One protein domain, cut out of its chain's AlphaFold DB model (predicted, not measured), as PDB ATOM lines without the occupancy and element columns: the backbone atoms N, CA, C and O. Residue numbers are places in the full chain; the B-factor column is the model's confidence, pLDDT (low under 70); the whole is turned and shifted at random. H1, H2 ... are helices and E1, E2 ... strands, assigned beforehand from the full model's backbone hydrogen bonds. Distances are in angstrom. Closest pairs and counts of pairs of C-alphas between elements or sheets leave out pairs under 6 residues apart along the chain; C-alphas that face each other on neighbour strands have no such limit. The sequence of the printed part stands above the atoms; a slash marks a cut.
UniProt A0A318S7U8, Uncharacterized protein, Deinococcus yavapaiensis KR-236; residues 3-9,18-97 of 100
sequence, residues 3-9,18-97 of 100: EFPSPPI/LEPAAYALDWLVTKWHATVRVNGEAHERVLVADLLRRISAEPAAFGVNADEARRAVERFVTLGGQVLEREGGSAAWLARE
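AT A GLANCE: This is residues 3 to 9 and 18 to 97 of the 100 residues of an uncharacterized protein of Deinococcus yavapaiensis KR-236 (UniProt A0A318S7U8). The two-stranded hairpin E1 and E2 lies over one side of H2, and on H2's other side runs the long helix H4, the backbone of an elongated body. H1 and H2 pack on H4 one after the other, meeting end to end, while short H5 folds back onto H4 and small H3 sits at the turn from H2. The 87 printed residues have five named helices and two strands, in the order H1 E1 E2 H2 H3 H4 H5, with the sheet antiparallel and the class mixed. The whole is compact, radius of gyration of the C-alphas 12.7 A, spanning 39 by 23 by 16 A.

HOW THE PARTS SIT: Look first at the hairpin of E1, residues 33 to 38, and E2, residues 41 to 47, where N 36 and O 43 are 2.9 A apart, within hydrogen-bond range. Next find H2, residues 48 to 57; its closest C-alpha to E1 is that of Val 48, 5.9 A from His 33's. H2 touches H4, residues 66 to 86, closest at C-alphas 56 and 69, 5.5 A, at a shallow tilt of 32 degrees, opposite ways. H1, residues 20 to 30, touches residues 80 to 85 of H4, closest at C-alphas 21 and 84, 5.7 A. H1 and H2 touch only at their ends, C-alphas 29 and 49 closest at 5.5 A. H5, residues 91 to 95, touches H4, C-alphas 91 and 81 closest at 3.8 A. H3, residues 59 to 62, is close but not clearly touching H2, C-alphas 62 and 55 closest at 6.5 A. Every O i to N i+4 pair is within hydrogen-bond range in H1, H2 and H5, and 15 of 17 in H4; H3 is too short for one.

IN THESE COORDINATES: Find C-alpha 20 at (98.017, 33.378, 66.960), where H1 begins. H4 runs 30.5 A from C-alpha 66 at (71.297, 37.748, 47.641) to C-alpha 86.

THE WHOLE: Residues 10 to 17 are not printed; C-alphas 9 and 18 are 15.9 A apart. From H1 to H5 the links are tight, and residue 18 is under pLDDT 70.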
ATOM      1  N   GLU A   3      84.189  40.875  43.910       96.69
ATOM      2  CA  GLU A   3      85.581  40.435  43.781       96.69
ATOM      3  C   GLU A   3      86.470  41.129  44.808       96.69
ATOM      4  O   GLU A   3      86.398  42.339  44.991       96.69
ATOM      5  N   PHE A   4      87.338  40.365  45.457       96.81
ATOM      6  CA  PHE A   4      88.352  40.856  46.384       96.81
ATOM      7  C   PHE A   4      89.529  39.872  46.382       96.81
ATOM      8  O   PHE A   4      89.330  38.692  46.067       96.81
ATOM      9  N   PRO A   5      90.758  40.327  46.680       96.31
ATOM     10  CA  PRO A   5      91.921  39.449  46.712       96.31
ATOM     11  C   PRO A   5      91.846  38.469  47.887       96.31
ATOM     12  O   PRO A   5      91.120  38.694  48.854       96.31
ATOM     13  N   SER A   6      92.645  37.404  47.842       94.62
ATOM     14  CA  SER A   6      92.865  36.570  49.026       94.62
ATOM     15  C   SER A   6      93.538  37.381  50.142       94.62
ATOM     16  O   SER A   6      94.416  38.200  49.842       94.62
ATOM     17  N   PRO A   7      93.171  37.156  51.416       94.25
ATOM     18  CA  PRO A   7      93.849  37.799  52.527       94.25
ATOM     19  C   PRO A   7      95.321  37.376  52.559       94.25
ATOM     20  O   PRO A   7      95.625  36.193  52.367       94.25
ATOM     21  N   PRO A   8      96.252  38.315  52.794       93.25
ATOM     22  CA  PRO A   8      97.629  37.957  53.082       93.25
ATOM     23  C   PRO A   8      97.718  37.280  54.454       93.25
ATOM     24  O   PRO A   8      96.786  37.318  55.258       93.25
ATOM     25  N   ILE A   9      98.876  36.685  54.735       87.56
ATOM     26  CA  ILE A   9      99.186  36.202  56.081       87.56
ATOM     27  C   ILE A   9      99.211  37.422  57.026       87.56
ATOM     28  O   ILE A   9      99.901  38.398  56.706       87.56
ATOM     29  N   LEU A  18      98.576  37.775  72.381       69.62
ATOM     30  CA  LEU A  18      97.417  37.075  71.829       69.62
ATOM     31  C   LEU A  18      97.813  35.712  71.260       69.62
ATOM     32  O   LEU A  18      98.871  35.573  70.647       69.62
ATOM     33  N   GLU A  19      96.927  34.729  71.421       83.88
ATOM     34  CA  GLU A  19      97.034  33.452  70.715       83.88
ATOM     35  C   GLU A  19      96.989  33.700  69.192       83.88
ATOM     36  O   GLU A  19      96.129  34.465  68.736       83.88
ATOM     37  N   PRO A  20      97.875  33.075  68.389       86.75
ATOM     38  CA  PRO A  20      98.017  33.378  66.960       86.75
ATOM     39  C   PRO A  20      96.702  33.302  66.170       86.75
ATOM     40  O   PRO A  20      96.379  34.209  65.401       86.75
ATOM     41  N   ALA A  21      95.882  32.280  66.432       89.69
ATOM     42  CA  ALA A  21      94.572  32.117  65.805       89.69
ATOM     43  C   ALA A  21      93.582  33.245  66.146       89.69
ATOM     44  O   ALA A  21      92.851  33.718  65.274       89.69
ATOM     45  N   ALA A  22      93.553  33.689  67.407       89.62
ATOM     46  CA  ALA A  22      92.680  34.777  67.842       89.62
ATOM     47  C   ALA A  22      93.114  36.114  67.223       89.62
ATOM     48  O   ALA A  22      92.269  36.914  66.823       89.62
ATOM     49  N   TYR A  23      94.426  36.325  67.078       91.00
ATOM     50  CA  TYR A  23      94.961  37.501  66.399       91.00
ATOM     51  C   TYR A  23      94.606  37.493  64.915       91.00
ATOM     52  O   TYR A  23      94.139  38.499  64.388       91.00
ATOM     53  N   ALA A  24      94.788  36.357  64.242       92.56
ATOM     54  CA  ALA A  24      94.432  36.212  62.839       92.56
ATOM     55  C   ALA A  24      92.937  36.479  62.598       92.56
ATOM     56  O   ALA A  24      92.589  37.134  61.615       92.56
ATOM     57  N   LEU A  25      92.061  36.040  63.511       94.31
ATOM     58  CA  LEU A  25      90.623  36.310  63.438       94.31
ATOM     59  C   LEU A  25      90.320  37.801  63.565       94.31
ATOM     60  O   LEU A  25      89.669  38.356  62.681       94.31
ATOM     61  N   ASP A  26      90.820  38.454  64.618       94.12
ATOM     62  CA  ASP A  26      90.647  39.900  64.795       94.12
ATOM     63  C   ASP A  26      91.178  40.664  63.581       94.12
ATOM     64  O   ASP A  26      90.484  41.509  63.023       94.12
ATOM     65  N   TRP A  27      92.376  40.320  63.110       94.50
ATOM     66  CA  TRP A  27      92.998  40.996  61.983       94.50
ATOM     67  C   TRP A  27      92.156  40.889  60.704       94.50
ATOM     68  O   TRP A  27      91.932  41.901  60.032       94.50
ATOM     69  N   LEU A  28      91.635  39.697  60.385       95.06
ATOM     70  CA  LEU A  28      90.766  39.479  59.221       95.06
ATOM     71  C   LEU A  28      89.474  40.303  59.294       95.06
ATOM     72  O   LEU A  28      88.983  40.762  58.262       95.06
ATOM     73  N   VAL A  29      88.930  40.499  60.497       95.50
ATOM     74  CA  VAL A  29      87.653  41.192  60.712       95.50
ATOM     75  C   VAL A  29      87.825  42.708  60.823       95.50
ATOM     76  O   VAL A  29      86.998  43.459  60.304       95.50
ATOM     77  N   THR A  30      88.879  43.176  61.493       94.94
ATOM     78  CA  THR A  30      89.010  44.577  61.923       94.94
ATOM     79  C   THR A  30      90.139  45.340  61.239       94.94
ATOM     80  O   THR A  30      90.156  46.572  61.298       94.94
ATOM     81  N   LYS A  31      91.096  44.653  60.596       94.94
ATOM     82  CA  LYS A  31      92.305  45.283  60.033       94.94
ATOM     83  C   LYS A  31      92.498  45.044  58.545       94.94
ATOM     84  O   LYS A  31      93.161  45.858  57.897       94.94
ATOM     85  N   TRP A  32      91.959  43.965  57.990       95.81
ATOM     86  CA  TRP A  32      92.202  43.637  56.594       95.81
ATOM     87  C   TRP A  32      91.429  44.560  55.645       95.81
ATOM     88  O   TRP A  32      90.215  44.442  55.463       95.81
ATOM     89  N   HIS A  33      92.174  45.471  55.016       97.19
ATOM     90  CA  HIS A  33      91.669  46.341  53.963       97.19
ATOM     91  C   HIS A  33      92.139  45.858  52.593       97.19
ATOM     92  O   HIS A  33      93.306  45.496  52.421       97.19
ATOM     93  N   ALA A  34      91.254  45.913  51.604       97.44
ATOM     94  CA  ALA A  34      91.587  45.618  50.218       97.44
ATOM     95  C   ALA A  34      90.742  46.460  49.260       97.44
ATOM     96  O   ALA A  34      89.783  47.118  49.663       97.44
ATOM     97  N   THR A  35      91.105  46.434  47.980       97.56
ATOM     98  CA  THR A  35      90.205  46.891  46.923       97.56
ATOM     99  C   THR A  35      89.183  45.796  46.651       97.56
ATOM    100  O   THR A  35      89.556  44.662  46.343       97.56
ATOM    101  N   VAL A  36      87.905  46.142  46.766       97.81
ATOM    102  CA  VAL A  36      86.777  45.246  46.499       97.81
ATOM    103  C   VAL A  36      86.012  45.795  45.306       97.81
ATOM    104  O   VAL A  36      85.657  46.969  45.297       97.81
ATOM    105  N   ARG A  37      85.753  44.969  44.294       97.75
ATOM    106  CA  ARG A  37      84.877  45.344  43.183       97.75
ATOM    107  C   ARG A  37      83.483  44.806  43.434       97.75
ATOM    108  O   ARG A  37      83.328  43.613  43.684       97.75
ATOM    109  N   VAL A  38      82.480  45.667  43.345       96.94
ATOM    110  CA  VAL A  38      81.071  45.310  43.502       96.94
ATOM    111  C   VAL A  38      80.332  45.820  42.279       96.94
ATOM    112  O   VAL A  38      80.316  47.010  41.999       96.94
ATOM    113  N   ASN A  39      79.784  44.895  41.492       93.62
ATOM    114  CA  ASN A  39      79.055  45.222  40.265       93.62
ATOM    115  C   ASN A  39      79.833  46.154  39.301       93.62
ATOM    116  O   ASN A  39      79.272  47.045  38.672       93.62
ATOM    117  N   GLY A  40      81.153  45.959  39.200       92.06
ATOM    118  CA  GLY A  40      82.037  46.755  38.342       92.06
ATOM    119  C   GLY A  40      82.606  48.024  38.989       92.06
ATOM    120  O   GLY A  40      83.667  48.471  38.544       92.06
ATOM    121  N   GLU A  41      81.988  48.534  40.059       95.19
ATOM    122  CA  GLU A  41      82.490  49.657  40.860       95.19
ATOM    123  C   GLU A  41      83.612  49.195  41.797       95.19
ATOM    124  O   GLU A  41      83.531  48.123  42.392       95.19
ATOM    125  N   ALA A  42      84.684  49.981  41.906       96.25
ATOM    126  CA  ALA A  42      85.808  49.681  42.786       96.25
ATOM    127  C   ALA A  42      85.694  50.464  44.101       96.25
ATOM    128  O   ALA A  42      85.701  51.692  44.104       96.25
ATOM    129  N   HIS A  43      85.668  49.743  45.219       95.56
ATOM    130  CA  HIS A  43      85.774  50.286  46.566       95.56
ATOM    131  C   HIS A  43      87.207  50.090  47.061       95.56
ATOM    132  O   HIS A  43      87.624  48.976  47.388       95.56
ATOM    133  N   GLU A  44      87.994  51.161  47.071       96.19
ATOM    134  CA  GLU A  44      89.411  51.101  47.423       96.19
ATOM    135  C   GLU A  44      89.634  51.160  48.935       96.19
ATOM    136  O   GLU A  44      89.008  51.951  49.639       96.19
ATOM    137  N   ARG A  45      90.589  50.355  49.427       94.56
ATOM    138  CA  ARG A  45      91.039  50.354  50.831       94.56
ATOM    139  C   ARG A  45      89.883  50.241  51.833       94.56
ATOM    140  O   ARG A  45      89.887  50.927  52.851       94.56
ATOM    141  N   VAL A  46      88.920  49.367  51.562       97.25
ATOM    142  CA  VAL A  46      87.789  49.100  52.460       97.25
ATOM    143  C   VAL A  46      88.053  47.873  53.316       97.25
ATOM    144  O   VAL A  46      88.716  46.936  52.870       97.25
ATOM    145  N   LEU A  47      87.512  47.868  54.535       97.69
ATOM    146  CA  LEU A  47      87.446  46.665  55.362       97.69
ATOM    147  C   LEU A  47      86.563  45.636  54.659       97.69
ATOM    148  O   LEU A  47      85.358  45.841  54.515       97.69
ATOM    149  N   VAL A  48      87.164  44.531  54.218       97.31
ATOM    150  CA  VAL A  48      86.458  43.535  53.398       97.31
ATOM    151  C   VAL A  48      85.302  42.915  54.186       97.31
ATOM    152  O   VAL A  48      84.191  42.824  53.670       97.31
ATOM    153  N   ALA A  49      85.534  42.559  55.454       96.81
ATOM    154  CA  ALA A  49      84.503  42.004  56.329       96.81
ATOM    155  C   ALA A  49      83.331  42.979  56.548       96.81
ATOM    156  O   ALA A  49      82.174  42.571  56.469       96.81
ATOM    157  N   ASP A  50      83.617  44.266  56.777       96.75
ATOM    158  CA  ASP A  50      82.587  45.299  56.958       96.75
ATOM    159  C   ASP A  50      81.735  45.476  55.698       96.75
ATOM    160  O   ASP A  50      80.505  45.419  55.759       96.75
ATOM    161  N   LEU A  51      82.381  45.609  54.535       96.88
ATOM    162  CA  LEU A  51      81.671  45.764  53.271       96.88
ATOM    163  C   LEU A  51      80.790  44.543  52.976       96.88
ATOM    164  O   LEU A  51      79.634  44.706  52.593       96.88
ATOM    165  N   LEU A  52      81.293  43.328  53.204       96.81
ATOM    166  CA  LEU A  52      80.507  42.110  53.007       96.81
ATOM    167  C   LEU A  52      79.317  42.020  53.968       96.81
ATOM    168  O   LEU A  52      78.235  41.655  53.524       96.81
ATOM    169  N   ARG A  53      79.457  42.423  55.240       96.12
ATOM    170  CA  ARG A  53      78.316  42.501  56.175       96.12
ATOM    171  C   ARG A  53      77.239  43.459  55.674       96.12
ATOM    172  O   ARG A  53      76.057  43.127  55.719       96.12
ATOM    173  N   ARG A  54      77.640  44.628  55.166       95.62
ATOM    174  CA  ARG A  54      76.713  45.625  54.606       95.62
ATOM    175  C   ARG A  54      76.016  45.110  53.348       95.62
ATOM    176  O   ARG A  54      74.806  45.262  53.227       95.62
ATOM    177  N   ILE A  55      76.756  44.454  52.452       95.44
ATOM    178  CA  ILE A  55      76.199  43.831  51.246       95.44
ATOM    179  C   ILE A  55      75.231  42.701  51.608       95.44
ATOM    180  O   ILE A  55      74.176  42.592  50.997       95.44
ATOM    181  N   SER A  56      75.551  41.867  52.599       94.75
ATOM    182  CA  SER A  56      74.653  40.803  53.061       94.75
ATOM    183  C   SER A  56      73.372  41.349  53.688       94.75
ATOM    184  O   SER A  56      72.316  40.752  53.504       94.75
ATOM    185  N   ALA A  57      73.454  42.474  54.403       94.94
ATOM    186  CA  ALA A  57      72.289  43.115  55.004       94.94
ATOM    187  C   ALA A  57      71.360  43.751  53.955       94.94
ATOM    188  O   ALA A  57      70.142  43.656  54.084       94.94
ATOM    189  N   GLU A  58      71.917  44.383  52.916       94.81
ATOM    190  CA  GLU A  58      71.129  45.082  51.895       94.81
ATOM    191  C   GLU A  58      71.736  44.938  50.484       94.81
ATOM    192  O   GLU A  58      72.249  45.903  49.917       94.81
ATOM    193  N   PRO A  59      71.672  43.747  49.860       94.69
ATOM    194  CA  PRO A  59      72.375  43.479  48.600       94.69
ATOM    195  C   PRO A  59      71.885  44.361  47.442       94.69
ATOM    196  O   PRO A  59      72.673  44.786  46.593       94.69
ATOM    197  N   ALA A  60      70.598  44.719  47.450       94.50
ATOM    198  CA  ALA A  60      69.995  45.585  46.442       94.50
ATOM    199  C   ALA A  60      70.595  47.004  46.426       94.50
ATOM    200  O   ALA A  60      70.715  47.585  45.349       94.50
ATOM    201  N   ALA A  61      71.035  47.538  47.574       94.81
ATOM    202  CA  ALA A  61      71.693  48.848  47.647       94.81
ATOM    203  C   ALA A  61      73.059  48.867  46.941       94.81
ATOM    204  O   ALA A  61      73.539  49.926  46.545       94.81
ATOM    205  N   PHE A  62      73.654  47.691  46.739       94.62
ATOM    206  CA  PHE A  62      74.924  47.502  46.043       94.62
ATOM    207  C   PHE A  62      74.746  46.950  44.619       94.62
ATOM    208  O   PHE A  62      75.722  46.584  43.964       94.62
ATOM    209  N   GLY A  63      73.505  46.859  44.126       94.75
ATOM    210  CA  GLY A  63      73.214  46.354  42.784       94.75
ATOM    211  C   GLY A  63      73.571  44.878  42.582       94.75
ATOM    212  O   GLY A  63      73.852  44.470  41.456       94.75
ATOM    213  N   VAL A  64      73.580  44.081  43.652       95.75
ATOM    214  CA  VAL A  64      73.820  42.630  43.610       95.75
ATOM    215  C   VAL A  64      72.609  41.877  44.147       95.75
ATOM    216  O   VAL A  64      71.790  42.426  44.883       95.75
ATOM    217  N   ASN A  65      72.473  40.605  43.782       94.88
ATOM    218  CA  ASN A  65      71.433  39.757  44.366       94.88
ATOM    219  C   ASN A  65      71.926  39.031  45.635       94.88
ATOM    220  O   ASN A  65      73.122  38.981  45.931       94.88
ATOM    221  N   ALA A  66      70.993  38.441  46.387       94.25
ATOM    222  CA  ALA A  66      71.297  37.748  47.641       94.25
ATOM    223  C   ALA A  66      72.215  36.520  47.465       94.25
ATOM    224  O   ALA A  66      73.042  36.247  48.332       94.25
ATOM    225  N   ASP A  67      72.119  35.794  46.345       94.75
ATOM    226  CA  ASP A  67      72.994  34.647  46.065       94.75
ATOM    227  C   ASP A  67      74.438  35.096  45.794       94.75
ATOM    228  O   ASP A  67      75.379  34.470  46.277       94.75
ATOM    229  N   GLU A  68      74.634  36.217  45.099       95.25
ATOM    230  CA  GLU A  68      75.959  36.812  44.908       95.25
ATOM    231  C   GLU A  68      76.579  37.267  46.231       95.25
ATOM    232  O   GLU A  68      77.755  36.985  46.475       95.25
ATOM    233  N   ALA A  69      75.796  37.925  47.092       95.88
ATOM    234  CA  ALA A  69      76.229  38.326  48.428       95.88
ATOM    235  C   ALA A  69      76.637  37.108  49.274       95.88
ATOM    236  O   ALA A  69      77.734  37.076  49.833       95.88
ATOM    237  N   ARG A  70      75.803  36.059  49.290       95.81
ATOM    238  CA  ARG A  70      76.084  34.798  49.992       95.81
ATOM    239  C   ARG A  70      77.377  34.150  49.496       95.81
ATOM    240  O   ARG A  70      78.253  33.852  50.303       95.81
ATOM    241  N   ARG A  71      77.552  34.015  48.177       96.31
ATOM    242  CA  ARG A  71      78.775  33.441  47.581       96.31
ATOM    243  C   ARG A  71      80.023  34.258  47.888       96.31
ATOM    244  O   ARG A  71      81.111  33.692  48.005       96.31
ATOM    245  N   ALA A  72      79.895  35.579  47.992       96.69
ATOM    246  CA  ALA A  72      81.000  36.443  48.386       96.69
ATOM    247  C   ALA A  72      81.410  36.194  49.847       96.69
ATOM    248  O   ALA A  72      82.601  36.038  50.113       96.69
ATOM    249  N   VAL A  73      80.446  36.059  50.763       97.06
ATOM    250  CA  VAL A  73      80.712  35.673  52.159       97.06
ATOM    251  C   VAL A  73      81.335  34.281  52.240       97.06
ATOM    252  O   VAL A  73      82.369  34.123  52.879       97.06
ATOM    253  N   GLU A  74      80.788  33.283  51.541       96.69
ATOM    254  CA  GLU A  74      81.353  31.923  51.506       96.69
ATOM    255  C   GLU A  74      82.812  31.931  51.033       96.69
ATOM    256  O   GLU A  74      83.671  31.262  51.615       96.69
ATOM    257  N   ARG A  75      83.125  32.736  50.010       97.06
ATOM    258  CA  ARG A  75      84.493  32.890  49.506       97.06
ATOM    259  C   ARG A  75      85.403  33.561  50.530       97.06
ATOM    260  O   ARG A  75      86.528  33.107  50.712       97.06
ATOM    261  N   PHE A  76      84.930  34.603  51.210       97.25
ATOM    262  CA  PHE A  76      85.678  35.264  52.279       97.25
ATOM    263  C   PHE A  76      85.971  34.305  53.436       97.25
ATOM    264  O   PHE A  76      87.121  34.192  53.854       97.25
ATOM    265  N   VAL A  77      84.963  33.559  53.894       97.00
ATOM    266  CA  VAL A  77      85.104  32.550  54.952       97.00
ATOM    267  C   VAL A  77      86.074  31.450  54.533       97.00
ATOM    268  O   VAL A  77      86.920  31.055  55.327       97.00
ATOM    269  N   THR A  78      86.011  30.990  53.282       96.88
ATOM    270  CA  THR A  78      86.938  29.974  52.763       96.88
ATOM    271  C   THR A  78      88.379  30.484  52.752       96.88
ATOM    272  O   THR A  78      89.279  29.825  53.267       96.88
ATOM    273  N   LEU A  79      88.614  31.668  52.182       96.44
ATOM    274  CA  LEU A  79      89.959  32.225  52.029       96.44
ATOM    275  C   LEU A  79      90.562  32.667  53.373       96.44
ATOM    276  O   LEU A  79      91.724  32.386  53.649       96.44
ATOM    277  N   GLY A  80      89.776  33.327  54.226       94.75
ATOM    278  CA  GLY A  80      90.188  33.695  55.582       94.75
ATOM    279  C   GLY A  80      90.309  32.483  56.509       94.75
ATOM    280  O   GLY A  80      91.190  32.449  57.362       94.75
ATOM    281  N   GLY A  81      89.493  31.448  56.297       94.38
ATOM    282  CA  GLY A  81      89.585  30.164  56.988       94.38
ATOM    283  C   GLY A  81      90.941  29.496  56.785       94.38
ATOM    284  O   GLY A  81      91.592  29.156  57.764       94.38
ATOM    285  N   GLN A  82      91.432  29.451  55.544       94.69
ATOM    286  CA  GLN A  82      92.771  28.926  55.240       94.69
ATOM    287  C   GLN A  82      93.890  29.677  55.973       94.69
ATOM    288  O   GLN A  82      94.914  29.086  56.314       94.69
ATOM    289  N   VAL A  83      93.720  30.983  56.197       92.88
ATOM    290  CA  VAL A  83      94.653  31.790  56.992       92.88
ATOM    291  C   VAL A  83      94.546  31.429  58.473       92.88
ATOM    292  O   VAL A  83      95.566  31.208  59.117       92.88
ATOM    293  N   LEU A  84      93.328  31.313  59.003       92.50
ATOM    294  CA  LEU A  84      93.078  30.952  60.401       92.50
ATOM    295  C   LEU A  84      93.598  29.563  60.758       92.50
ATOM    296  O   LEU A  84      94.237  29.400  61.791       92.50
ATOM    297  N   GLU A  85      93.342  28.570  59.913       93.75
ATOM    298  CA  GLU A  85      93.726  27.176  60.147       93.75
ATOM    299  C   GLU A  85      95.248  27.006  60.242       93.75
ATOM    300  O   GLU A  85      95.728  26.182  61.018       93.75
ATOM    301  N   ARG A  86      96.027  27.829  59.523       90.56
ATOM    302  CA  ARG A  86      97.498  27.851  59.629       90.56
ATOM    303  C   ARG A  86      97.992  28.311  60.997       90.56
ATOM    304  O   ARG A  86      99.031  27.846  61.447       90.56
ATOM    305  N   GLU A  87      97.228  29.175  61.654       89.38
ATOM    306  CA  GLU A  87      97.526  29.704  62.986       89.38
ATOM    307  C   GLU A  87      96.862  28.876  64.107       89.38
ATOM    308  O   GLU A  87      96.917  29.260  65.274       89.38
ATOM    309  N   GLY A  88      96.230  27.739  63.769       89.56
ATOM    310  CA  GLY A  88      95.535  26.850  64.710       89.56
ATOM    311  C   GLY A  88      94.064  27.206  64.976       89.56
ATOM    312  O   GLY A  88      93.470  26.690  65.920       89.56
ATOM    313  N   GLY A  89      93.478  28.098  64.174       91.88
ATOM    314  CA  GLY A  89      92.074  28.508  64.249       91.88
ATOM    315  C   GLY A  89      91.128  27.667  63.388       91.88
ATOM    316  O   GLY A  89      91.483  26.610  62.874       91.88
ATOM    317  N   SER A  90      89.896  28.155  63.212       93.88
ATOM    318  CA  SER A  90      88.864  27.493  62.402       93.88
ATOM    319  C   SER A  90      88.090  28.484  61.535       93.88
ATOM    320  O   SER A  90      87.676  29.543  62.010       93.88
ATOM    321  N   ALA A  91      87.789  28.095  60.291       94.50
ATOM    322  CA  ALA A  91      86.898  28.846  59.403       94.50
ATOM    323  C   ALA A  91      85.509  29.100  60.023       94.50
ATOM    324  O   ALA A  91      84.887  30.128  59.759       94.50
ATOM    325  N   ALA A  92      85.038  28.206  60.902       94.38
ATOM    326  CA  ALA A  92      83.764  28.367  61.599       94.38
ATOM    327  C   ALA A  92      83.748  29.581  62.542       94.38
ATOM    328  O   ALA A  92      82.682  30.134  62.801       94.38
ATOM    329  N   TRP A  93      84.903  30.017  63.053       94.06
ATOM    330  CA  TRP A  93      84.985  31.237  63.859       94.06
ATOM    331  C   TRP A  93      84.718  32.467  62.998       94.06
ATOM    332  O   TRP A  93      83.920  33.311  63.384       94.06
ATOM    333  N   LEU A  94      85.300  32.512  61.797       94.25
ATOM    334  CA  LEU A  94      85.068  33.590  60.839       94.25
ATOM    335  C   LEU A  94      83.637  33.582  60.293       94.25
ATOM    336  O   LEU A  94      83.060  34.638  60.082       94.25
ATOM    337  N   ALA A  95      83.039  32.406  60.091       94.50
ATOM    338  CA  ALA A  95      81.655  32.297  59.635       94.50
ATOM    339  C   ALA A  95      80.653  32.939  60.613       94.50
ATOM    340  O   ALA A  95      79.672  33.531  60.178       94.50
ATOM    341  N   ARG A  96      80.920  32.871  61.927       93.69
ATOM    342  CA  ARG A  96      80.067  33.468  62.974       93.69
ATOM    343  C   ARG A  96      80.050  34.996  62.956       93.69
ATOM    344  O   ARG A  96      79.162  35.594  63.554       93.69
ATOM    345  N   GLU A  97      81.007  35.610  62.269       91.69
ATOM    346  CA  GLU A  97      81.112  37.061  62.116       91.69
ATOM    347  C   GLU A  97      80.146  37.629  61.066       91.69
ATOM    348  O   GLU A  97      80.080  38.853  60.891       91.69
TER     349      GLU A  97